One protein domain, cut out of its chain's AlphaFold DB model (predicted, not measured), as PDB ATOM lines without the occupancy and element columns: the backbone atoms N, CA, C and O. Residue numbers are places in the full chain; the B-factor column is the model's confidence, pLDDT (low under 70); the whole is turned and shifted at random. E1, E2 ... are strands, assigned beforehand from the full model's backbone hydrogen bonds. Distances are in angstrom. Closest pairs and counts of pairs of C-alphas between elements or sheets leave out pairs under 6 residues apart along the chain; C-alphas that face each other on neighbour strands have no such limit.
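This is residues 40 to 223 of the 367 residues of an uncharacterized protein of Deltaproteobacteria bacterium (UniProt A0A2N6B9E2). Two four-stranded antiparallel sheets stand face to face as a sandwich, the strands of one running nearly along those of the other; they come close along the E1 and E3 edge. The small strand pair E2 and E9 sits at one end of the sandwich, and the long links of residues 88 to 126 and 186 to 209 leave from and return to that end. The printed part has 184 residues, with ten named strands, E1 to E10 in order, and no named helix; the sheets run E1 E10 E4 E7 and E3 E8 E5 E6, and the class is all strand, with 74 of the 184 residues in named elements. It is compact, with a radius of gyration of the C-alphas of 16.4 A and spans of 53 by 42 by 32 A.

In the first sheet, E1 is residues 40 to 45, beginning at C-alpha 40 (-2.927, 30.636, 40.153). E10, residues 210 to 222, is the longest strand at 36.8 A and ends at C-alpha 222 (-7.320, 49.533, 31.489). E4, residues 76 to 87, measures 30.5 A and bends by 58 degrees at residue 84; E7, residues 152 to 163, measures 31.6 A and bends by 62 degrees at residue 155. In the second sheet are E3, residues 63 to 68, E8, residues 167 to 173 and 18.6 A long, E5, residues 127 to 133, and E6, residues 136 to 140. E2 is residues 55 to 57 and E9 residues 183 to 185.

The first sheet is twisted, with E1 and E7 as edge strands. N 42 and O 213 of E1 and E10 are 3.0 A apart, N 84 and O 214 of E4 and E10 2.9 A, and N 81 and O 158 of E4 and E7 2.8 A, each within hydrogen-bond range. In the second sheet, such pairs are N 65 and O 170 of E3 and E8, 2.9 A, N 129 and O 171 of E5 and E8, 3.0 A, and N 130 and O 139 of the hairpin E5 and E6, 2.8 A. Between the sheets, the closest C-alphas of E1 and E3 are Leu 40 and Asp 65, 5.7 A, and those of E5 and E7 are Val 132 and Ala 162, 6.7 A. E6 and E7 are near each other. E2 and E9 are antiparallel, with N 56 and O 184 2.9 A apart; Ile 184 of E9 and Gly 210 of E10 have their C-alphas 7.6 A apart, the closest of these two strands.

The C-alphas farthest apart are those of Gly 51 and Gly 74, 53.2 A. The printed part has no cut. The links E4 to E5, E6 to E7 and E9 to E10 are long. The mean pLDDT of the printed part is 86.7; residues 95 to 111, 116 to 122 and 176 to 180 are under 70.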
ATOM      1  N   LEU A  40      -3.492  31.804  40.820       96.75
ATOM      2  CA  LEU A  40      -2.927  30.636  40.153       96.75
ATOM      3  C   LEU A  40      -1.857  30.018  41.043       96.75
ATOM      4  O   LEU A  40      -1.159  30.735  41.771       96.75
ATOM      5  N   ARG A  41      -1.697  28.698  40.980       96.88
ATOM      6  CA  ARG A  41      -0.657  28.007  41.741       96.88
ATOM      7  C   ARG A  41      -0.119  26.797  40.994       96.88
ATOM      8  O   ARG A  41      -0.876  25.924  40.587       96.88
ATOM      9  N   VAL A  42       1.204  26.720  40.914       97.25
ATOM     10  CA  VAL A  42       1.936  25.557  40.403       97.25
ATOM     11  C   VAL A  42       2.840  25.006  41.496       97.25
ATOM     12  O   VAL A  42       3.447  25.757  42.265       97.25
ATOM     13  N   GLU A  43       2.905  23.685  41.582       96.69
ATOM     14  CA  GLU A  43       3.626  22.955  42.619       96.69
ATOM     15  C   GLU A  43       4.453  21.842  41.982       96.69
ATOM     16  O   GLU A  43       3.951  21.107  41.137       96.69
ATOM     17  N   LEU A  44       5.697  21.699  42.433       95.25
ATOM     18  CA  LEU A  44       6.582  20.575  42.152       95.25
ATOM     19  C   LEU A  44       6.876  19.876  43.491       95.25
ATOM     20  O   LEU A  44       7.849  20.230  44.164       95.25
ATOM     21  N   PRO A  45       6.000  18.964  43.956       95.94
ATOM     22  CA  PRO A  45       6.185  18.259  45.219       95.94
ATOM     23  C   PRO A  45       7.359  17.276  45.154       95.94
ATOM     24  O   PRO A  45       7.623  16.675  44.113       95.94
ATOM     25  N   CYS A  46       8.022  17.065  46.287       95.06
ATOM     26  CA  CYS A  46       8.931  15.942  46.472       95.06
ATOM     27  C   CYS A  46       8.124  14.650  46.645       95.06
ATOM     28  O   CYS A  46       7.457  14.447  47.657       95.06
ATOM     29  N   ASP A  47       8.195  13.760  45.660       94.00
ATOM     30  CA  ASP A  47       7.490  12.480  45.673       94.00
ATOM     31  C   ASP A  47       8.327  11.372  46.324       94.00
ATOM     32  O   ASP A  47       7.795  10.531  47.056       94.00
ATOM     33  N   GLU A  48       9.642  11.363  46.076       93.88
ATOM     34  CA  GLU A  48      10.564  10.348  46.596       93.88
ATOM     35  C   GLU A  48      11.955  10.913  46.937       93.88
ATOM     36  O   GLU A  48      12.386  11.949  46.432       93.88
ATOM     37  N   ASP A  49      12.688  10.188  47.786       91.81
ATOM     38  CA  ASP A  49      14.111  10.430  48.047       91.81
ATOM     39  C   ASP A  49      14.932  10.037  46.806       91.81
ATOM     40  O   ASP A  49      14.848   8.912  46.307       91.81
ATOM     41  N   SER A  50      15.744  10.964  46.309       90.81
ATOM     42  CA  SER A  50      16.631  10.759  45.161       90.81
ATOM     43  C   SER A  50      17.878   9.921  45.488       90.81
ATOM     44  O   SER A  50      18.585   9.465  44.584       90.81
ATOM     45  N   GLY A  51      18.191   9.752  46.777       90.00
ATOM     46  CA  GLY A  51      19.443   9.214  47.290       90.00
ATOM     47  C   GLY A  51      20.591  10.229  47.381       90.00
ATOM     48  O   GLY A  51      21.679   9.843  47.829       90.00
ATOM     49  N   PHE A  52      20.394  11.493  46.987       89.12
ATOM     50  CA  PHE A  52      21.352  12.576  47.226       89.12
ATOM     51  C   PHE A  52      20.840  13.510  48.335       89.12
ATOM     52  O   PHE A  52      19.642  13.644  48.544       89.12
ATOM     53  N   PRO A  53      21.740  14.156  49.096       87.75
ATOM     54  CA  PRO A  53      21.352  14.834  50.334       87.75
ATOM     55  C   PRO A  53      20.548  16.130  50.146       87.75
ATOM     56  O   PRO A  53      20.053  16.650  51.140       87.75
ATOM     57  N   ASN A  54      20.474  16.673  48.927       91.88
ATOM     58  CA  ASN A  54      19.989  18.033  48.662       91.88
ATOM     59  C   ASN A  54      18.919  18.115  47.572       91.88
ATOM     60  O   ASN A  54      18.464  19.213  47.266       91.88
ATOM     61  N   ASP A  55      18.541  16.996  46.969       92.56
ATOM     62  CA  ASP A  55      17.501  16.940  45.951       92.56
ATOM     63  C   ASP A  55      16.481  15.853  46.324       92.56
ATOM     64  O   ASP A  55      16.705  15.012  47.196       92.56
ATOM     65  N   CYS A  56      15.323  15.913  45.691       93.44
ATOM     66  CA  CYS A  56      14.299  14.885  45.741       93.44
ATOM     67  C   CYS A  56      13.858  14.568  44.316       93.44
ATOM     68  O   CYS A  56      14.186  15.281  43.363       93.44
ATOM     69  N   VAL A  57      13.124  13.476  44.165       92.44
ATOM     70  CA  VAL A  57      12.459  13.140  42.911       92.44
ATOM     71  C   VAL A  57      11.074  13.765  42.908       92.44
ATOM     72  O   VAL A  57      10.338  13.611  43.881       92.44
ATOM     73  N   THR A  58      10.709  14.418  41.808       91.62
ATOM     74  CA  THR A  58       9.332  14.850  41.539       91.62
ATOM     75  C   THR A  58       8.842  14.193  40.255       91.62
ATOM     76  O   THR A  58       9.452  14.321  39.203       91.62
ATOM     77  N   TYR A  59       7.747  13.445  40.321       87.81
ATOM     78  CA  TYR A  59       7.066  12.862  39.161       87.81
ATOM     79  C   TYR A  59       6.056  13.812  38.541       87.81
ATOM     80  O   TYR A  59       5.324  13.438  37.625       87.81
ATOM     81  N   THR A  60       5.978  15.019  39.085       83.31
ATOM     82  CA  THR A  60       5.136  16.057  38.543       83.31
ATOM     83  C   THR A  60       5.785  16.570  37.264       83.31
ATOM     84  O   THR A  60       6.877  17.144  37.289       83.31
ATOM     85  N   ASP A  61       5.115  16.291  36.147       79.19
ATOM     86  CA  ASP A  61       5.460  16.792  34.817       79.19
ATOM     87  C   ASP A  61       5.258  18.317  34.746       79.19
ATOM     88  O   ASP A  61       5.117  19.007  35.755       79.19
ATOM     89  N   ASN A  62       5.192  18.844  33.528       83.69
ATOM     90  CA  ASN A  62       4.732  20.194  33.245       83.69
ATOM     91  C   ASN A  62       3.379  20.449  33.927       83.69
ATOM     92  O   ASN A  62       2.371  19.828  33.570       83.69
ATOM     93  N   VAL A  63       3.357  21.377  34.880       90.50
ATOM     94  CA  VAL A  63       2.131  21.864  35.516       90.50
ATOM     95  C   VAL A  63       1.876  23.266  35.030       90.50
ATOM     96  O   VAL A  63       2.751  24.128  35.076       90.50
ATOM     97  N   GLU A  64       0.646  23.496  34.608       94.94
ATOM     98  CA  GLU A  64       0.161  24.819  34.274       94.94
ATOM     99  C   GLU A  64      -1.122  25.111  35.039       94.94
ATOM    100  O   GLU A  64      -1.957  24.232  35.265       94.94
ATOM    101  N   ASP A  65      -1.266  26.370  35.418       96.44
ATOM    102  CA  ASP A  65      -2.514  26.936  35.892       96.44
ATOM    103  C   ASP A  65      -2.783  28.205  35.085       96.44
ATOM    104  O   ASP A  65      -1.860  28.959  34.764       96.44
ATOM    105  N   VAL A  66      -4.032  28.409  34.675       96.06
ATOM    106  CA  VAL A  66      -4.379  29.360  33.610       96.06
ATOM    107  C   VAL A  66      -5.565  30.209  34.031       96.06
ATOM    108  O   VAL A  66      -6.596  29.695  34.462       96.06
ATOM    109  N   LEU A  67      -5.456  31.520  33.815       95.12
ATOM    110  CA  LEU A  67      -6.595  32.435  33.852       95.12
ATOM    111  C   LEU A  67      -6.759  33.166  32.526       95.12
ATOM    112  O   LEU A  67      -5.805  33.373  31.781       95.12
ATOM    113  N   THR A  68      -7.984  33.606  32.258       95.56
ATOM    114  CA  THR A  68      -8.301  34.493  31.138       95.56
ATOM    115  C   THR A  68      -8.559  35.902  31.655       95.56
ATOM    116  O   THR A  68      -9.306  36.107  32.616       95.56
ATOM    117  N   VAL A  69      -7.953  36.891  31.005       92.38
ATOM    118  CA  VAL A  69      -8.125  38.305  31.320       92.38
ATOM    119  C   VAL A  69      -9.466  38.773  30.775       92.38
ATOM    120  O   VAL A  69      -9.640  39.007  29.583       92.38
ATOM    121  N   ASN A  70     -10.446  38.922  31.659       91.56
ATOM    122  CA  ASN A  70     -11.733  39.510  31.291       91.56
ATOM    123  C   ASN A  70     -11.570  41.002  30.956       91.56
ATOM    124  O   ASN A  70     -10.790  41.698  31.605       91.56
ATOM    125  N   GLY A  71     -12.358  41.530  30.024       89.88
ATOM    126  CA  GLY A  71     -12.285  42.935  29.622       89.88
ATOM    127  C   GLY A  71     -13.206  43.255  28.450       89.88
ATOM    128  O   GLY A  71     -13.907  42.376  27.953       89.88
ATOM    129  N   GLU A  72     -13.214  44.514  28.025       91.19
ATOM    130  CA  GLU A  72     -13.859  44.924  26.777       91.19
ATOM    131  C   GLU A  72     -12.958  44.549  25.594       91.19
ATOM    132  O   GLU A  72     -11.762  44.824  25.609       91.19
ATOM    133  N   GLU A  73     -13.524  43.894  24.577       93.19
ATOM    134  CA  GLU A  73     -12.786  43.478  23.379       93.19
ATOM    135  C   GLU A  73     -12.046  44.665  22.738       93.19
ATOM    136  O   GLU A  73     -12.614  45.743  22.561       93.19
ATOM    137  N   GLY A  74     -10.775  44.460  22.380       88.94
ATOM    138  CA  GLY A  74      -9.920  45.504  21.808       88.94
ATOM    139  C   GLY A  74      -9.273  46.439  22.834       88.94
ATOM    140  O   GLY A  74      -8.699  47.447  22.436       88.94
ATOM    141  N   LYS A  75      -9.368  46.135  24.133       89.44
ATOM    142  CA  LYS A  75      -8.642  46.838  25.197       89.44
ATOM    143  C   LYS A  75      -7.458  46.026  25.702       89.44
ATOM    144  O   LYS A  75      -7.571  44.811  25.865       89.44
ATOM    145  N   THR A  76      -6.388  46.728  26.046       88.19
ATOM    146  CA  THR A  76      -5.239  46.192  26.782       88.19
ATOM    147  C   THR A  76      -5.324  46.625  28.240       88.19
ATOM    148  O   THR A  76      -5.841  47.699  28.555       88.19
ATOM    149  N   TYR A  77      -4.850  45.778  29.146       89.19
ATOM    150  CA  TYR A  77      -4.856  46.018  30.582       89.19
ATOM    151  C   TYR A  77      -3.454  45.883  31.167       89.19
ATOM    152  O   TYR A  77      -2.711  44.968  30.815       89.19
ATOM    153  N   ASN A  78      -3.153  46.739  32.140       87.81
ATOM    154  CA  ASN A  78      -2.093  46.525  33.114       87.81
ATOM    155  C   ASN A  78      -2.625  45.588  34.205       87.81
ATOM    156  O   ASN A  78      -3.508  45.959  34.984       87.81
ATOM    157  N   VAL A  79      -2.106  44.366  34.249       93.69
ATOM    158  CA  VAL A  79      -2.458  43.340  35.233       93.69
ATOM    159  C   VAL A  79      -1.346  43.265  36.272       93.69
ATOM    160  O   VAL A  79      -0.277  42.721  36.003       93.69
ATOM    161  N   THR A  80      -1.585  43.801  37.469       92.75
ATOM    162  CA  THR A  80      -0.637  43.681  38.583       92.75
ATOM    163  C   THR A  80      -0.840  42.350  39.287       92.75
ATOM    164  O   THR A  80      -1.924  42.063  39.805       92.75
ATOM    165  N   VAL A  81       0.224  41.560  39.340       95.12
ATOM    166  CA  VAL A  81       0.288  40.260  39.994       95.12
ATOM    167  C   VAL A  81       1.221  40.317  41.195       95.12
ATOM    168  O   VAL A  81       2.253  40.977  41.145       95.12
ATOM    169  N   ARG A  82       0.883  39.600  42.266       94.75
ATOM    170  CA  ARG A  82       1.770  39.329  43.398       94.75
ATOM    171  C   ARG A  82       2.255  37.898  43.316       94.75
ATOM    172  O   ARG A  82       1.455  36.964  43.351       94.75
ATOM    173  N   LEU A  83       3.564  37.743  43.231       95.62
ATOM    174  CA  LEU A  83       4.250  36.482  43.028       95.62
ATOM    175  C   LEU A  83       4.918  36.066  44.327       95.62
ATOM    176  O   LEU A  83       5.705  36.817  44.898       95.62
ATOM    177  N   ARG A  84       4.587  34.864  44.799       96.06
ATOM    178  CA  ARG A  84       5.102  34.287  46.041       96.06
ATOM    179  C   ARG A  84       5.510  32.849  45.810       96.06
ATOM    180  O   ARG A  84       4.684  32.049  45.381       96.06
ATOM    181  N   GLY A  85       6.743  32.488  46.127       96.00
ATOM    182  CA  GLY A  85       7.202  31.132  45.855       96.00
ATOM    183  C   GLY A  85       8.521  30.764  46.499       96.00
ATOM    184  O   GLY A  85       9.260  31.622  46.982       96.00
ATOM    185  N   ILE A  86       8.781  29.461  46.512       96.50
ATOM    186  CA  ILE A  86      10.053  28.862  46.905       96.50
ATOM    187  C   ILE A  86      10.558  28.074  45.706       96.50
ATOM    188  O   ILE A  86       9.909  27.108  45.304       96.50
ATOM    189  N   VAL A  87      11.687  28.502  45.147       94.88
ATOM    190  CA  VAL A  87      12.260  27.940  43.917       94.88
ATOM    191  C   VAL A  87      13.782  27.875  44.009       94.88
ATOM    192  O   VAL A  87      14.401  28.723  44.651       94.88
ATOM    193  N   GLU A  88      14.409  26.908  43.350       92.12
ATOM    194  CA  GLU A  88      15.825  26.999  42.985       92.12
ATOM    195  C   GLU A  88      16.009  27.927  41.772       92.12
ATOM    196  O   GLU A  88      15.131  28.036  40.909       92.12
ATOM    197  N   GLN A  89      17.162  28.592  41.693       91.00
ATOM    198  CA  GLN A  89      17.531  29.387  40.526       91.00
ATOM    199  C   GLN A  89      17.856  28.522  39.305       91.00
ATOM    200  O   GLN A  89      18.299  27.377  39.406       91.00
ATOM    201  N   LYS A  90      17.714  29.133  38.133       87.31
ATOM    202  CA  LYS A  90      18.036  28.557  36.840       87.31
ATOM    203  C   LYS A  90      18.751  29.570  35.964       87.31
ATOM    204  O   LYS A  90      18.319  30.710  35.810       87.31
ATOM    205  N   GLU A  91      19.831  29.114  35.343       86.25
ATOM    206  CA  GLU A  91      20.538  29.883  34.330       86.25
ATOM    207  C   GLU A  91      19.787  29.814  32.993       86.25
ATOM    208  O   GLU A  91      19.680  28.754  32.358       86.25
ATOM    209  N   TYR A  92      19.292  30.970  32.560       84.00
ATOM    210  CA  TYR A  92      18.743  31.185  31.226       84.00
ATOM    211  C   TYR A  92      19.819  31.766  30.303       84.00
ATOM    212  O   TYR A  92      20.778  32.409  30.740       84.00
ATOM    213  N   TYR A  93      19.704  31.484  29.011       78.25
ATOM    214  CA  TYR A  93      20.710  31.836  28.009       78.25
ATOM    215  C   TYR A  93      20.072  32.673  26.925       78.25
ATOM    216  O   TYR A  93      18.942  32.385  26.563       78.25
ATOM    217  N   SER A  94      20.792  33.632  26.349       72.81
ATOM    218  CA  SER A  94      20.296  34.249  25.119       72.81
ATOM    219  C   SER A  94      20.505  33.311  23.932       72.81
ATOM    220  O   SER A  94      21.579  32.708  23.786       72.81
ATOM    221  N   LEU A  95      19.496  33.177  23.068       67.00
ATOM    222  CA  LEU A  95      19.635  32.403  21.828       67.00
ATOM    223  C   LEU A  95      20.621  33.059  20.865       67.00
ATOM    224  O   LEU A  95      21.351  32.360  20.150       67.00
ATOM    225  N   PHE A  96      20.659  34.389  20.875       65.38
ATOM    226  CA  PHE A  96      21.484  35.187  19.988       65.38
ATOM    227  C   PHE A  96      22.967  35.118  20.366       65.38
ATOM    228  O   PHE A  96      23.813  34.723  19.557       65.38
ATOM    229  N   THR A  97      23.294  35.427  21.622       65.75
ATOM    230  CA  THR A  97      24.691  35.484  22.079       65.75
ATOM    231  C   THR A  97      25.231  34.117  22.505       65.75
ATOM    232  O   THR A  97      26.447  33.922  22.575       65.75
ATOM    233  N   LYS A  98      24.341  33.159  22.814       67.12
ATOM    234  CA  LYS A  98      24.661  31.870  23.457       67.12
ATOM    235  C   LYS A  98      25.406  32.020  24.787       67.12
ATOM    236  O   LYS A  98      26.010  31.054  25.267       67.12
ATOM    237  N   SER A  99      25.386  33.212  25.380       65.06
ATOM    238  CA  SER A  99      25.921  33.472  26.708       65.06
ATOM    239  C   SER A  99      24.828  33.300  27.754       65.06
ATOM    240  O   SER A  99      23.636  33.412  27.460       65.06
ATOM    241  N   ALA A 100      25.252  32.991  28.978       64.12
ATOM    242  CA  ALA A 100      24.369  33.098  30.128       64.12
ATOM    243  C   ALA A 100      23.866  34.538  30.227       64.12
ATOM    244  O   ALA A 100      24.638  35.469  29.971       64.12
ATOM    245  N   ARG A 101      22.592  34.704  30.572       67.50
ATOM    246  CA  ARG A 101      22.022  36.016  30.881       67.50
ATOM    247  C   ARG A 101      22.512  36.493  32.247       67.50
ATOM    248  O   ARG A 101      23.177  35.737  32.966       67.50
ATOM    249  N   ALA A 102      22.236  37.757  32.575       62.78
ATOM    250  CA  ALA A 102      22.661  38.371  33.827       62.78
ATOM    251  C   ALA A 102      22.357  37.449  35.021       62.78
ATOM    252  O   ALA A 102      21.220  37.023  35.242       62.78
ATOM    253  N   LYS A 103      23.418  37.113  35.763       65.88
ATOM    254  CA  LYS A 103      23.341  36.285  36.964       65.88
ATOM    255  C   LYS A 103      23.165  37.181  38.164       65.88
ATOM    256  O   LYS A 103      23.972  38.085  38.388       65.88
ATOM    257  N   TYR A 104      22.175  36.862  38.977       62.19
ATOM    258  CA  TYR A 104      21.980  37.528  40.247       62.19
ATOM    259  C   TYR A 104      22.235  36.529  41.374       62.19
ATOM    260  O   TYR A 104      21.361  35.768  41.778       62.19
ATOM    261  N   ASP A 105      23.467  36.534  41.888       59.16
ATOM    262  CA  ASP A 105      23.852  35.714  43.048       59.16
ATOM    263  C   ASP A 105      23.417  36.350  44.384       59.16
ATOM    264  O   ASP A 105      23.618  35.774  45.454       59.16
ATOM    265  N   VAL A 106      22.844  37.562  44.351       59.66
ATOM    266  CA  VAL A 106      22.407  38.308  45.536       59.66
ATOM    267  C   VAL A 106      20.923  38.653  45.401       59.66
ATOM    268  O   VAL A 106      20.548  39.228  44.379       59.66
ATOM    269  N   PRO A 107      20.086  38.370  46.419       56.38
ATOM    270  CA  PRO A 107      18.683  38.759  46.399       56.38
ATOM    271  C   PRO A 107      18.543  40.286  46.340       56.38
ATOM    272  O   PRO A 107      18.941  40.989  47.272       56.38
ATOM    273  N   THR A 108      17.989  40.794  45.247       62.53
ATOM    274  CA  THR A 108      17.355  42.118  45.154       62.53
ATOM    275  C   THR A 108      15.842  41.918  45.098       62.53
ATOM    276  O   THR A 108      15.384  40.779  45.054       62.53
ATOM    277  N   ASP A 109      15.047  42.984  45.102       58.47
ATOM    278  CA  ASP A 109      13.581  42.847  45.116       58.47
ATOM    279  C   ASP A 109      13.030  42.132  43.858       58.47
ATOM    280  O   ASP A 109      11.953  41.548  43.920       58.47
ATOM    281  N   ASP A 110      13.820  42.066  42.773       64.12
ATOM    282  CA  ASP A 110      13.439  41.516  41.462       64.12
ATOM    283  C   ASP A 110      14.443  40.505  40.870       64.12
ATOM    284  O   ASP A 110      14.356  40.151  39.699       64.12
ATOM    285  N   PHE A 111      15.424  40.030  41.642       68.06
ATOM    286  CA  PHE A 111      16.603  39.322  41.106       68.06
ATOM    287  C   PHE A 111      16.338  38.038  40.304       68.06
ATOM    288  O   PHE A 111      17.232  37.561  39.612       68.06
ATOM    289  N   MET A 112      15.146  37.457  40.425       75.00
ATOM    290  CA  MET A 112      14.769  36.229  39.722       75.00
ATOM    291  C   MET A 112      13.820  36.463  38.544       75.00
ATOM    292  O   MET A 112      13.499  35.509  37.837       75.00
ATOM    293  N   TRP A 113      13.389  37.707  38.334       80.38
ATOM    294  CA  TRP A 113      12.530  38.108  37.228       80.38
ATOM    295  C   TRP A 113      13.352  38.309  35.954       80.38
ATOM    296  O   TRP A 113      14.389  38.972  35.980       80.38
ATOM    297  N   LEU A 114      12.882  37.753  34.842       77.88
ATOM    298  CA  LEU A 114      13.489  37.931  33.524       77.88
ATOM    299  C   LEU A 114      12.393  38.059  32.467       77.88
ATOM    300  O   LEU A 114      11.561  37.162  32.349       77.88
ATOM    301  N   ASP A 115      12.402  39.163  31.724       76.94
ATOM    302  CA  ASP A 115      11.311  39.644  30.868       76.94
ATOM    303  C   ASP A 115      11.746  39.989  29.437       76.94
ATOM    304  O   ASP A 115      11.283  40.959  28.847       76.94
ATOM    305  N   ASP A 116      12.618  39.173  28.860       65.88
ATOM    306  CA  ASP A 116      13.224  39.416  27.545       65.88
ATOM    307  C   ASP A 116      12.614  38.582  26.406       65.88
ATOM    308  O   ASP A 116      13.172  38.521  25.320       65.88
ATOM    309  N   GLY A 117      11.487  37.899  26.633       60.31
ATOM    310  CA  GLY A 117      10.719  37.262  25.559       60.31
ATOM    311  C   GLY A 117      11.299  35.972  24.955       60.31
ATOM    312  O   GLY A 117      10.538  35.222  24.335       60.31
ATOM    313  N   GLU A 118      12.584  35.632  25.145       65.19
ATOM    314  CA  GLU A 118      13.138  34.411  24.535       65.19
ATOM    315  C   GLU A 118      13.003  33.167  25.426       65.19
ATOM    316  O   GLU A 118      13.443  33.131  26.579       65.19
ATOM    317  N   LYS A 119      12.497  32.077  24.834       62.12
ATOM    318  CA  LYS A 119      12.427  30.760  25.475       62.12
ATOM    319  C   LYS A 119      13.737  29.990  25.324       62.12
ATOM    320  O   LYS A 119      13.874  29.174  24.408       62.12
ATOM    321  N   SER A 120      14.690  30.195  26.226       66.00
ATOM    322  CA  SER A 120      15.983  29.505  26.127       66.00
ATOM    323  C   SER A 120      16.607  29.121  27.456       66.00
ATOM    324  O   SER A 120      17.272  29.894  28.146       66.00
ATOM    325  N   SER A 121      16.503  27.826  27.736       67.75
ATOM    326  CA  SER A 121      17.407  27.137  28.641       67.75
ATOM    327  C   SER A 121      18.112  25.987  27.924       67.75
ATOM    328  O   SER A 121      17.633  25.473  26.912       67.75
ATOM    329  N   LYS A 122      19.283  25.597  28.435       69.56
ATOM    330  CA  LYS A 122      20.047  24.445  27.934       69.56
ATOM    331  C   LYS A 122      19.367  23.112  28.239       69.56
ATOM    332  O   LYS A 122      19.669  22.125  27.572       69.56
ATOM    333  N   ASP A 123      18.482  23.099  29.226       76.31
ATOM    334  CA  ASP A 123      17.722  21.941  29.672       76.31
ATOM    335  C   ASP A 123      16.353  22.384  30.220       76.31
ATOM    336  O   ASP A 123      16.105  23.568  30.454       76.31
ATOM    337  N   THR A 124      15.454  21.426  30.417       73.94
ATOM    338  CA  THR A 124      14.088  21.655  30.913       73.94
ATOM    339  C   THR A 124      13.980  21.644  32.438       73.94
ATOM    340  O   THR A 124      12.880  21.651  32.970       73.94
ATOM    341  N   TRP A 125      15.099  21.624  33.168       81.50
ATOM    342  CA  TRP A 125      15.072  21.370  34.606       81.50
ATOM    343  C   TRP A 125      14.646  22.624  35.358       81.50
ATOM    344  O   TRP A 125      15.293  23.660  35.211       81.50
ATOM    345  N   ASN A 126      13.603  22.511  36.175       86.38
ATOM    346  CA  ASN A 126      13.138  23.536  37.104       86.38
ATOM    347  C   ASN A 126      12.862  24.908  36.457       86.38
ATOM    348  O   ASN A 126      13.434  25.934  36.831       86.38
ATOM    349  N   ILE A 127      12.007  24.937  35.438       90.31
ATOM    350  CA  ILE A 127      11.535  26.185  34.830       90.31
ATOM    351  C   ILE A 127      10.297  26.652  35.585       90.31
ATOM    352  O   ILE A 127       9.349  25.888  35.717       90.31
ATOM    353  N   PHE A 128      10.278  27.920  35.995       93.88
ATOM    354  CA  PHE A 128       9.065  28.611  36.429       93.88
ATOM    355  C   PHE A 128       8.851  29.839  35.553       93.88
ATOM    356  O   PHE A 128       9.746  30.684  35.451       93.88
ATOM    357  N   SER A 129       7.680  29.954  34.929       93.88
ATOM    358  CA  SER A 129       7.388  31.067  34.025       93.88
ATOM    359  C   SER A 129       5.935  31.522  34.053       93.88
ATOM    360  O   SER A 129       5.038  30.774  34.430       93.88
ATOM    361  N   ILE A 130       5.715  32.752  33.601       95.12
ATOM    362  CA  ILE A 130       4.410  33.282  33.214       95.12
ATOM    363  C   ILE A 130       4.417  33.453  31.701       95.12
ATOM    364  O   ILE A 130       5.339  34.056  31.163       95.12
ATOM    365  N   GLU A 131       3.389  32.961  31.021       93.94
ATOM    366  CA  GLU A 131       3.159  33.212  29.599       93.94
ATOM    367  C   GLU A 131       1.870  34.017  29.426       93.94
ATOM    368  O   GLU A 131       0.826  33.655  29.971       93.94
ATOM    369  N   VAL A 132       1.943  35.115  28.676       94.31
ATOM    370  CA  VAL A 132       0.790  35.923  28.277       94.31
ATOM    371  C   VAL A 132       0.556  35.718  26.790       94.31
ATOM    372  O   VAL A 132       1.480  35.852  25.995       94.31
ATOM    373  N   SER A 133      -0.674  35.394  26.390       94.88
ATOM    374  CA  SER A 133      -0.963  35.068  24.987       94.88
ATOM    375  C   SER A 133      -1.095  36.289  24.071       94.88
ATOM    376  O   SER A 133      -0.982  36.139  22.857       94.88
ATOM    377  N   SER A 134      -1.440  37.462  24.617       90.62
ATOM    378  CA  SER A 134      -1.644  38.704  23.855       90.62
ATOM    379  C   SER A 134      -1.552  39.944  24.765       90.62
ATOM    380  O   SER A 134      -2.315  39.992  25.731       90.62
ATOM    381  N   PRO A 135      -0.672  40.925  24.481       90.69
ATOM    382  CA  PRO A 135       0.469  40.767  23.581       90.69
ATOM    383  C   PRO A 135       1.331  39.567  24.030       90.69
ATOM    384  O   PRO A 135       1.451  39.337  25.234       90.69
ATOM    385  N   PRO A 136       1.867  38.751  23.100       87.12
ATOM    386  CA  PRO A 136       2.660  37.584  23.468       87.12
ATOM    387  C   PRO A 136       3.877  37.977  24.309       87.12
ATOM    388  O   PRO A 136       4.697  38.777  23.863       87.12
ATOM    389  N   ALA A 137       3.998  37.406  25.504       85.00
ATOM    390  CA  ALA A 137       5.124  37.644  26.399       85.00
ATOM    391  C   ALA A 137       5.418  36.405  27.246       85.00
ATOM    392  O   ALA A 137       4.510  35.643  27.589       85.00
ATOM    393  N   ILE A 138       6.685  36.222  27.616       88.75
ATOM    394  CA  ILE A 138       7.119  35.203  28.571       88.75
ATOM    395  C   ILE A 138       8.018  35.841  29.624       88.75
ATOM    396  O   ILE A 138       8.893  36.644  29.307       88.75
ATOM    397  N   TYR A 139       7.790  35.457  30.873       89.81
ATOM    398  CA  TYR A 139       8.527  35.940  32.030       89.81
ATOM    399  C   TYR A 139       9.033  34.754  32.838       89.81
ATOM    400  O   TYR A 139       8.236  33.894  33.207       89.81
ATOM    401  N   TYR A 140      10.324  34.698  33.149       91.44
ATOM    402  CA  TYR A 140      10.874  33.667  34.032       91.44
ATOM    403  C   TYR A 140      10.957  34.162  35.470       91.44
ATOM    404  O   TYR A 140      11.282  35.319  35.721       91.44
ATOM    405  N   LEU A 141      10.648  33.269  36.412       92.81
ATOM    406  CA  LEU A 141      10.458  33.606  37.829       92.81
ATOM    407  C   LEU A 141      11.604  33.150  38.733       92.81
ATOM    408  O   LEU A 141      11.572  33.400  39.938       92.81
ATOM    409  N   ASN A 142      12.578  32.440  38.169       92.56
ATOM    410  CA  ASN A 142      13.698  31.850  38.889       92.56
ATOM    411  C   ASN A 142      15.043  32.070  38.178       92.56
ATOM    412  O   ASN A 142      15.924  31.222  38.262       92.56
ATOM    413  N   ASN A 143      15.217  33.183  37.459       88.62
ATOM    414  CA  ASN A 143      16.495  33.489  36.813       88.62
ATOM    415  C   ASN A 143      17.637  33.598  37.843       88.62
ATOM    416  O   ASN A 143      17.487  34.209  38.899       88.62
ATOM    417  N   GLY A 144      18.788  33.003  37.539       86.88
ATOM    418  CA  GLY A 144      19.967  33.071  38.396       86.88
ATOM    419  C   GLY A 144      21.030  32.033  38.051       86.88
ATOM    420  O   GLY A 144      21.247  31.698  36.887       86.88
ATOM    421  N   SER A 145      21.733  31.540  39.067       86.06
ATOM    422  CA  SER A 145      22.821  30.578  38.893       86.06
ATOM    423  C   SER A 145      22.314  29.133  38.936       86.06
ATOM    424  O   SER A 145      21.685  28.718  39.901       86.06
ATOM    425  N   SER A 146      22.658  28.334  37.921       85.25
ATOM    426  CA  SER A 146      22.553  26.866  37.984       85.25
ATOM    427  C   SER A 146      23.689  26.253  38.827       85.25
ATOM    428  O   SER A 146      24.671  26.928  39.141       85.25
ATOM    429  N   TRP A 147      23.608  24.947  39.125       84.62
ATOM    430  CA  TRP A 147      24.597  24.187  39.930       84.62
ATOM    431  C   TRP A 147      24.695  24.619  41.397       84.62
ATOM    432  O   TRP A 147      25.764  24.652  42.007       84.62
ATOM    433  N   ILE A 148      23.539  24.946  41.942       87.88
ATOM    434  CA  ILE A 148      23.280  25.355  43.320       87.88
ATOM    435  C   ILE A 148      22.664  24.187  44.105       87.88
ATOM    436  O   ILE A 148      22.357  23.145  43.534       87.88
ATOM    437  N   GLU A 149      22.513  24.340  45.421       90.94
ATOM    438  CA  GLU A 149      22.013  23.271  46.312       90.94
ATOM    439  C   GLU A 149      21.019  23.791  47.372       90.94
ATOM    440  O   GLU A 149      20.844  23.184  48.429       90.94
ATOM    441  N   HIS A 150      20.398  24.946  47.125       92.12
ATOM    442  CA  HIS A 150      19.387  25.542  48.002       92.12
ATOM    443  C   HIS A 150      18.300  26.248  47.189       92.12
ATOM    444  O   HIS A 150      18.461  26.448  45.986       92.12
ATOM    445  N   CYS A 151      17.206  26.611  47.857       94.31
ATOM    446  CA  CYS A 151      16.111  27.379  47.276       94.31
ATOM    447  C   CYS A 151      16.128  28.832  47.774       94.31
ATOM    448  O   CYS A 151      16.749  29.167  48.786       94.31
ATOM    449  N   TRP A 152      15.369  29.689  47.098       93.31
ATOM    450  CA  TRP A 152      15.076  31.057  47.500       93.31
ATOM    451  C   TRP A 152      13.581  31.203  47.675       93.31
ATOM    452  O   TRP A 152      12.796  30.679  46.889       93.31
ATOM    453  N   LYS A 153      13.194  31.973  48.689       93.31
ATOM    454  CA  LYS A 153      11.830  32.476  48.810       93.31
ATOM    455  C   LYS A 153      11.736  33.860  48.178       93.31
ATOM    456  O   LYS A 153      12.652  34.666  48.346       93.31
ATOM    457  N   PHE A 154      10.616  34.157  47.537       92.44
ATOM    458  CA  PHE A 154      10.318  35.484  47.006       92.44
ATOM    459  C   PHE A 154       8.871  35.898  47.286       92.44
ATOM    460  O   PHE A 154       8.000  35.048  47.479       92.44
ATOM    461  N   ASP A 155       8.651  37.212  47.349       92.94
ATOM    462  CA  ASP A 155       7.352  37.872  47.503       92.94
ATOM    463  C   ASP A 155       7.456  39.287  46.917       92.94
ATOM    464  O   ASP A 155       7.969  40.191  47.579       92.94
ATOM    465  N   TYR A 156       7.044  39.462  45.663       91.44
ATOM    466  CA  TYR A 156       7.109  40.746  44.960       91.44
ATOM    467  C   TYR A 156       5.913  40.927  44.021       91.44
ATOM    468  O   TYR A 156       5.182  39.979  43.729       91.44
ATOM    469  N   GLU A 157       5.689  42.158  43.565       91.69
ATOM    470  CA  GLU A 157       4.634  42.487  42.605       91.69
ATOM    471  C   GLU A 157       5.224  42.847  41.241       91.69
ATOM    472  O   GLU A 157       6.266  43.494  41.158       91.69
ATOM    473  N   LYS A 158       4.540  42.442  40.167       91.50
ATOM    474  CA  LYS A 158       4.871  42.790  38.781       91.50
ATOM    475  C   LYS A 158       3.622  43.172  38.017       91.50
ATOM    476  O   LYS A 158       2.536  42.685  38.318       91.50
ATOM    477  N   THR A 159       3.778  44.023  37.015       89.75
ATOM    478  CA  THR A 159       2.690  44.399  36.114       89.75
ATOM    479  C   THR A 159       2.945  43.792  34.747       89.75
ATOM    480  O   THR A 159       4.022  43.962  34.187       89.75
ATOM    481  N   LEU A 160       1.947  43.080  34.234       91.12
ATOM    482  CA  LEU A 160       1.954  42.440  32.924       91.12
ATOM    483  C   LEU A 160       0.984  43.188  32.011       91.12
ATOM    484  O   LEU A 160      -0.080  43.612  32.467       91.12
ATOM    485  N   LEU A 161       1.313  43.307  30.729       90.44
ATOM    486  CA  LEU A 161       0.351  43.755  29.726       90.44
ATOM    487  C   LEU A 161      -0.447  42.556  29.234       90.44
ATOM    488  O   LEU A 161       0.140  41.540  28.881       90.44
ATOM    489  N   ALA A 162      -1.771  42.674  29.202       93.19
ATOM    490  CA  ALA A 162      -2.629  41.633  28.661       93.19
ATOM    491  C   ALA A 162      -3.886  42.216  28.007       93.19
ATOM    492  O   ALA A 162      -4.597  43.029  28.602       93.19
ATOM    493  N   ASP A 163      -4.185  41.766  26.796       94.19
ATOM    494  CA  ASP A 163      -5.397  42.125  26.071       94.19
ATOM    495  C   ASP A 163      -6.635  41.457  26.680       94.19
ATOM    496  O   ASP A 163      -6.571  40.389  27.296       94.19
ATOM    497  N   ALA A 164      -7.803  42.063  26.474       94.62
ATOM    498  CA  ALA A 164      -9.079  41.420  26.761       94.62
ATOM    499  C   ALA A 164      -9.171  40.070  26.034       94.62
ATOM    500  O   ALA A 164      -9.063  39.992  24.811       94.62
ATOM    501  N   GLY A 165      -9.414  39.005  26.795       94.81
ATOM    502  CA  GLY A 165      -9.468  37.634  26.297       94.81
ATOM    503  C   GLY A 165      -8.112  36.930  26.223       94.81
ATOM    504  O   GLY A 165      -8.094  35.743  25.895       94.81
ATOM    505  N   ALA A 166      -7.001  37.597  26.553       96.31
ATOM    506  CA  ALA A 166      -5.700  36.948  26.669       96.31
ATOM    507  C   ALA A 166      -5.683  35.941  27.828       96.31
ATOM    508  O   ALA A 166      -6.356  36.127  28.845       96.31
ATOM    509  N   THR A 167      -4.895  34.878  27.696       96.88
ATOM    510  CA  THR A 167      -4.591  33.966  28.799       96.88
ATOM    511  C   THR A 167      -3.294  34.374  29.479       96.88
ATOM    512  O   THR A 167      -2.332  34.727  28.799       96.88
ATOM    513  N   ILE A 168      -3.277  34.284  30.807       96.38
ATOM    514  CA  ILE A 168      -2.066  34.317  31.623       96.38
ATOM    515  C   ILE A 168      -1.891  32.911  32.194       96.38
ATOM    516  O   ILE A 168      -2.742  32.438  32.950       96.38
ATOM    517  N   THR A 169      -0.802  32.257  31.814       96.62
ATOM    518  CA  THR A 169      -0.467  30.890  32.213       96.62
ATOM    519  C   THR A 169       0.710  30.929  33.173       96.62
ATOM    520  O   THR A 169       1.791  31.369  32.795       96.62
ATOM    521  N   LEU A 170       0.512  30.466  34.407       97.12
ATOM    522  CA  LEU A 170       1.601  30.166  35.329       97.12
ATOM    523  C   LEU A 170       2.058  28.729  35.071       97.12
ATOM    524  O   LEU A 170       1.239  27.814  35.087       97.12
ATOM    525  N   TYR A 171       3.349  28.537  34.836       94.94
ATOM    526  CA  TYR A 171       3.927  27.274  34.387       94.94
ATOM    527  C   TYR A 171       5.092  26.847  35.282       94.94
ATOM    528  O   TYR A 171       5.913  27.680  35.675       94.94
ATOM    529  N   ALA A 172       5.171  25.546  35.561       93.44
ATOM    530  CA  ALA A 172       6.309  24.889  36.186       93.44
ATOM    531  C   ALA A 172       6.701  23.620  35.414       93.44
ATOM    532  O   ALA A 172       5.835  22.847  35.009       93.44
ATOM    533  N   ASP A 173       8.000  23.381  35.255       89.69
ATOM    534  CA  ASP A 173       8.558  22.186  34.608       89.69
ATOM    535  C   ASP A 173       9.746  21.676  35.411       89.69
ATOM    536  O   ASP A 173      10.732  22.387  35.605       89.69
ATOM    537  N   SER A 174       9.647  20.444  35.889       86.56
ATOM    538  CA  SER A 174      10.717  19.761  36.617       86.56
ATOM    539  C   SER A 174      11.768  19.125  35.698       86.56
ATOM    540  O   SER A 174      12.790  18.636  36.171       86.56
ATOM    541  N   GLY A 175      11.522  19.100  34.388       77.62
ATOM    542  CA  GLY A 175      12.220  18.293  33.394       77.62
ATOM    543  C   GLY A 175      11.490  16.989  33.050       77.62
ATOM    544  O   GLY A 175      11.833  16.370  32.041       77.62
ATOM    545  N   GLY A 176      10.482  16.590  33.839       61.84
ATOM    546  CA  GLY A 176       9.650  15.401  33.627       61.84
ATOM    547  C   GLY A 176      10.402  14.054  33.689       61.84
ATOM    548  O   GLY A 176      11.622  14.003  33.856       61.84
ATOM    549  N   PRO A 177       9.696  12.918  33.522       52.09
ATOM    550  CA  PRO A 177      10.256  11.564  33.500       52.09
ATOM    551  C   PRO A 177      11.044  11.263  32.218       52.09
ATOM    552  O   PRO A 177      11.811  10.300  32.194       52.09
ATOM    553  N   ASP A 178      10.838  12.064  31.167       52.88
ATOM    554  CA  ASP A 178      11.588  12.010  29.907       52.88
ATOM    555  C   ASP A 178      12.850  12.901  29.932       52.88
ATOM    556  O   ASP A 178      13.672  12.832  29.013       52.88
ATOM    557  N   GLY A 179      13.022  13.724  30.974       55.25
ATOM    558  CA  GLY A 179      14.273  14.412  31.278       55.25
ATOM    559  C   GLY A 179      15.329  13.439  31.804       55.25
ATOM    560  O   GLY A 179      15.013  12.359  32.300       55.25
ATOM    561  N   ASP A 180      16.608  13.812  31.706       56.50
ATOM    562  CA  ASP A 180      17.708  12.912  32.082       56.50
ATOM    563  C   ASP A 180      17.588  12.397  33.538       56.50
ATOM    564  O   ASP A 180      17.970  11.252  33.780       56.50
ATOM    565  N   TYR A 181      17.019  13.184  34.475       70.00
ATOM    566  CA  TYR A 181      16.517  12.739  35.789       70.00
ATOM    567  C   TYR A 181      15.448  13.714  36.343       70.00
ATOM    568  O   TYR A 181      15.738  14.905  36.411       70.00
ATOM    569  N   PRO A 182      14.285  13.242  36.833       80.75
ATOM    570  CA  PRO A 182      13.225  14.086  37.402       80.75
ATOM    571  C   PRO A 182      13.575  14.560  38.825       80.75
ATOM    572  O   PRO A 182      13.049  14.041  39.810       80.75
ATOM    573  N   ARG A 183      14.543  15.475  38.957       87.38
ATOM    574  CA  ARG A 183      15.080  15.923  40.253       87.38
ATOM    575  C   ARG A 183      14.943  17.423  40.435       87.38
ATOM    576  O   ARG A 183      15.265  18.180  39.526       87.38
ATOM    577  N   ILE A 184      14.565  17.814  41.645       92.38
ATOM    578  CA  ILE A 184      14.520  19.204  42.103       92.38
ATOM    579  C   ILE A 184      15.248  19.318  43.444       92.38
ATOM    580  O   ILE A 184      15.275  18.360  44.219       92.38
ATOM    581  N   ILE A 185      15.838  20.471  43.739       93.94
ATOM    582  CA  ILE A 185      16.455  20.761  45.035       93.94
ATOM    583  C   ILE A 185      15.373  20.796  46.117       93.94
ATOM    584  O   ILE A 185      14.263  21.295  45.909       93.94
ATOM    585  N   LEU A 186      15.716  20.268  47.292       96.06
ATOM    586  CA  LEU A 186      14.864  20.314  48.476       96.06
ATOM    587  C   LEU A 186      14.552  21.764  48.868       96.06
ATOM    588  O   LEU A 186      15.394  22.657  48.760       96.06
ATOM    589  N   ASN A 187      13.367  21.998  49.427       96.81
ATOM    590  CA  ASN A 187      13.070  23.267  50.081       96.81
ATOM    591  C   ASN A 187      13.968  23.454  51.318       96.81
ATOM    592  O   ASN A 187      13.652  22.961  52.401       96.81
ATOM    593  N   GLN A 188      15.084  24.165  51.154       94.88
ATOM    594  CA  GLN A 188      16.053  24.452  52.212       94.88
ATOM    595  C   GLN A 188      16.792  25.773  51.957       94.88
ATOM    596  O   GLN A 188      17.111  26.100  50.814       94.88
ATOM    597  N   GLU A 189      17.093  26.525  53.024       90.88
ATOM    598  CA  GLU A 189      17.859  27.790  52.958       90.88
ATOM    599  C   GLU A 189      19.334  27.573  52.580       90.88
ATOM    600  O   GLU A 189      19.986  28.421  51.978       90.88
ATOM    601  N   SER A 190      19.883  26.427  52.969       90.31
ATOM    602  CA  SER A 190      21.243  25.990  52.660       90.31
ATOM    603  C   SER A 190      21.304  24.467  52.750       90.31
ATOM    604  O   SER A 190      20.344  23.841  53.191       90.31
ATOM    605  N   ILE A 191      22.424  23.865  52.356       87.88
ATOM    606  CA  ILE A 191      22.658  22.415  52.439       87.88
ATOM    607  C   ILE A 191      22.419  21.916  53.872       87.88
ATOM    608  O   ILE A 191      23.200  22.228  54.778       87.88
ATOM    609  N   GLY A 192      21.354  21.135  54.078       87.38
ATOM    610  CA  GLY A 192      20.946  20.640  55.398       87.38
ATOM    611  C   GLY A 192      20.452  21.731  56.356       87.38
ATOM    612  O   GLY A 192      20.466  21.525  57.572       87.38
ATOM    613  N   GLY A 193      20.090  22.897  55.823       91.75
ATOM    614  CA  GLY A 193      19.516  24.020  56.553       91.75
ATOM    615  C   GLY A 193      18.037  23.821  56.874       91.75
ATOM    616  O   GLY A 193      17.443  22.781  56.591       91.75
ATOM    617  N   GLU A 194      17.434  24.841  57.479       95.75
ATOM    618  CA  GLU A 194      16.003  24.823  57.775       95.75
ATOM    619  C   GLU A 194      15.177  24.978  56.481       95.75
ATOM    620  O   GLU A 194      15.585  25.723  55.577       95.75
ATOM    621  N   PRO A 195      14.007  24.321  56.389       96.62
ATOM    622  CA  PRO A 195      13.075  24.541  55.294       96.62
ATOM    623  C   PRO A 195      12.582  25.987  55.231       96.62
ATOM    624  O   PRO A 195      12.314  26.620  56.259       96.62
ATOM    625  N   LEU A 196      12.409  26.513  54.019       97.12
ATOM    626  CA  LEU A 196      11.840  27.838  53.819       97.12
ATOM    627  C   LEU A 196      10.314  27.774  53.959       97.12
ATOM    628  O   LEU A 196       9.649  26.843  53.503       97.12
ATOM    629  N   VAL A 197       9.751  28.809  54.580       97.75
ATOM    630  CA  VAL A 197       8.304  28.986  54.754       97.75
ATOM    631  C   VAL A 197       7.934  30.400  54.322       97.75
ATOM    632  O   VAL A 197       8.574  31.370  54.745       97.75
ATOM    633  N   ILE A 198       6.890  30.518  53.500       95.69
ATOM    634  CA  ILE A 198       6.256  31.801  53.185       95.69
ATOM    635  C   ILE A 198       5.046  31.968  54.110       95.69
ATOM    636  O   ILE A 198       4.147  31.128  54.072       95.69
ATOM    637  N   PRO A 199       5.004  33.015  54.953       95.75
ATOM    638  CA  PRO A 199       3.855  33.275  55.814       95.75
ATOM    639  C   PRO A 199       2.548  33.371  55.021       95.75
ATOM    640  O   PRO A 199       2.528  33.897  53.912       95.75
ATOM    641  N   ASP A 200       1.459  32.888  55.619       93.81
ATOM    642  CA  ASP A 200       0.090  32.987  55.089       93.81
ATOM    643  C   ASP A 200      -0.165  32.267  53.748       93.81
ATOM    644  O   ASP A 200      -1.256  32.380  53.187       93.81
ATOM    645  N   ILE A 201       0.800  31.480  53.261       95.50
ATOM    646  CA  ILE A 201       0.670  30.661  52.055       95.50
ATOM    647  C   ILE A 201       0.681  29.182  52.447       95.50
ATOM    648  O   ILE A 201       1.654  28.738  53.060       95.50
ATOM    649  N   PRO A 202      -0.365  28.395  52.124       95.38
ATOM    650  CA  PRO A 202      -0.374  26.964  52.398       95.38
ATOM    651  C   PRO A 202       0.895  26.270  51.864       95.38
ATOM    652  O   PRO A 202       1.329  26.577  50.751       95.38
ATOM    653  N   PRO A 203       1.498  25.347  52.635       97.31
ATOM    654  CA  PRO A 203       0.989  24.750  53.869       97.31
ATOM    655  C   PRO A 203       1.436  25.461  55.163       97.31
ATOM    656  O   PRO A 203       1.442  24.820  56.205       97.31
ATOM    657  N   ALA A 204       1.789  26.753  55.143       96.50
ATOM    658  CA  ALA A 204       2.213  27.471  56.350       96.50
ATOM    659  C   ALA A 204       1.256  27.246  57.550       96.50
ATOM    660  O   ALA A 204       0.032  27.294  57.381       96.50
ATOM    661  N   PRO A 205       1.786  27.060  58.778       97.44
ATOM    662  CA  PRO A 205       3.175  27.297  59.188       97.44
ATOM    663  C   PRO A 205       4.170  26.188  58.815       97.44
ATOM    664  O   PRO A 205       5.367  26.372  59.031       97.44
ATOM    665  N   GLU A 206       3.712  25.059  58.281       98.12
ATOM    666  CA  GLU A 206       4.587  24.015  57.765       98.12
ATOM    667  C   GLU A 206       5.261  24.440  56.447       98.12
ATOM    668  O   GLU A 206       4.745  25.259  55.683       98.12
ATOM    669  N   ALA A 207       6.442  23.882  56.174       97.75
ATOM    670  CA  ALA A 207       7.107  24.061  54.890       97.75
ATOM    671  C   ALA A 207       6.443  23.192  53.819       97.75
ATOM    672  O   ALA A 207       6.023  22.067  54.095       97.75
ATOM    673  N   PHE A 208       6.365  23.714  52.594       98.00
ATOM    674  CA  PHE A 208       5.994  22.899  51.443       98.00
ATOM    675  C   PHE A 208       7.115  21.895  51.148       98.00
ATOM    676  O   PHE A 208       8.287  22.276  51.128       98.00
ATOM    677  N   ASP A 209       6.748  20.627  50.955       97.44
ATOM    678  CA  ASP A 209       7.673  19.541  50.627       97.44
ATOM    679  C   ASP A 209       7.909  19.515  49.112       97.44
ATOM    680  O   ASP A 209       7.227  18.802  48.377       97.44
ATOM    681  N   GLY A 210       8.796  20.393  48.642       96.25
ATOM    682  CA  GLY A 210       9.066  20.630  47.223       96.25
ATOM    683  C   GLY A 210       9.186  22.118  46.902       96.25
ATOM    684  O   GLY A 210       9.480  22.932  47.776       96.25
ATOM    685  N   GLN A 211       8.918  22.490  45.656       96.88
ATOM    686  CA  GLN A 211       8.975  23.876  45.182       96.88
ATOM    687  C   GLN A 211       7.600  24.335  44.696       96.88
ATOM    688  O   GLN A 211       6.794  23.528  44.237       96.88
ATOM    689  N   PHE A 212       7.296  25.626  44.810       97.69
ATOM    690  CA  PHE A 212       6.015  26.149  44.332       97.69
ATOM    691  C   PHE A 212       6.087  27.627  43.978       97.69
ATOM    692  O   PHE A 212       6.888  28.380  44.538       97.69
ATOM    693  N   VAL A 213       5.150  28.048  43.131       97.75
ATOM    694  CA  VAL A 213       4.834  29.455  42.897       97.75
ATOM    695  C   VAL A 213       3.330  29.655  42.992       97.75
ATOM    696  O   VAL A 213       2.544  28.902  42.422       97.75
ATOM    697  N   GLN A 214       2.934  30.692  43.721       97.81
ATOM    698  CA  GLN A 214       1.584  31.219  43.758       97.81
ATOM    699  C   GLN A 214       1.584  32.631  43.173       97.81
ATOM    700  O   GLN A 214       2.398  33.475  43.555       97.81
ATOM    701  N   MET A 215       0.652  32.878  42.262       97.25
ATOM    702  CA  MET A 215       0.432  34.171  41.636       97.25
ATOM    703  C   MET A 215      -0.969  34.655  41.973       97.25
ATOM    704  O   MET A 215      -1.939  33.972  41.671       97.25
ATOM    705  N   ASP A 216      -1.084  35.848  42.542       96.00
ATOM    706  CA  ASP A 216      -2.369  36.466  42.850       96.00
ATOM    707  C   ASP A 216      -2.564  37.739  42.032       96.00
ATOM    708  O   ASP A 216      -1.689  38.598  42.003       96.00
ATOM    709  N   ILE A 217      -3.722  37.897  41.396       94.38
ATOM    710  CA  ILE A 217      -4.097  39.142  40.724       94.38
ATOM    711  C   ILE A 217      -4.444  40.181  41.793       94.38
ATOM    712  O   ILE A 217      -5.460  40.071  42.480       94.38
ATOM    713  N   VAL A 218      -3.598  41.203  41.922       93.50
ATOM    714  CA  VAL A 218      -3.765  42.308  42.878       93.50
ATOM    715  C   VAL A 218      -4.651  43.393  42.290       93.50
ATOM    716  O   VAL A 218      -5.550  43.908  42.958       93.50
ATOM    717  N   SER A 219      -4.395  43.758  41.036       89.25
ATOM    718  CA  SER A 219      -5.137  44.813  40.359       89.25
ATOM    719  C   SER A 219      -5.170  44.601  38.850       89.25
ATOM    720  O   SER A 219      -4.349  43.884  38.280       89.25
ATOM    721  N   LYS A 220      -6.154  45.225  38.207       91.38
ATOM    722  CA  LYS A 220      -6.262  45.292  36.754       91.38
ATOM    723  C   LYS A 220      -6.792  46.662  36.377       91.38
ATOM    724  O   LYS A 220      -7.906  47.013  36.772       91.38
ATOM    725  N   THR A 221      -6.024  47.409  35.603       88.38
ATOM    726  CA  THR A 221      -6.403  48.733  35.107       88.38
ATOM    727  C   THR A 221      -6.348  48.740  33.588       88.38
ATOM    728  O   THR A 221      -5.459  48.142  32.991       88.38
ATOM    729  N   GLU A 222      -7.347  49.346  32.944       85.44
ATOM    730  CA  GLU A 222      -7.320  49.533  31.489       85.44
ATOM    731  C   GLU A 222      -6.117  50.404  31.134       85.44
ATOM    732  O   GLU A 222      -5.915  51.464  31.735       85.44
ATOM    733  N   THR A 223      -5.322  49.952  30.170       75.88
ATOM    734  CA  THR A 223      -4.300  50.782  29.552       75.88
ATOM    735  C   THR A 223      -5.032  51.859  28.768       75.88
ATOM    736  O   THR A 223      -5.779  51.574  27.832       75.88
TER     737      THR A 223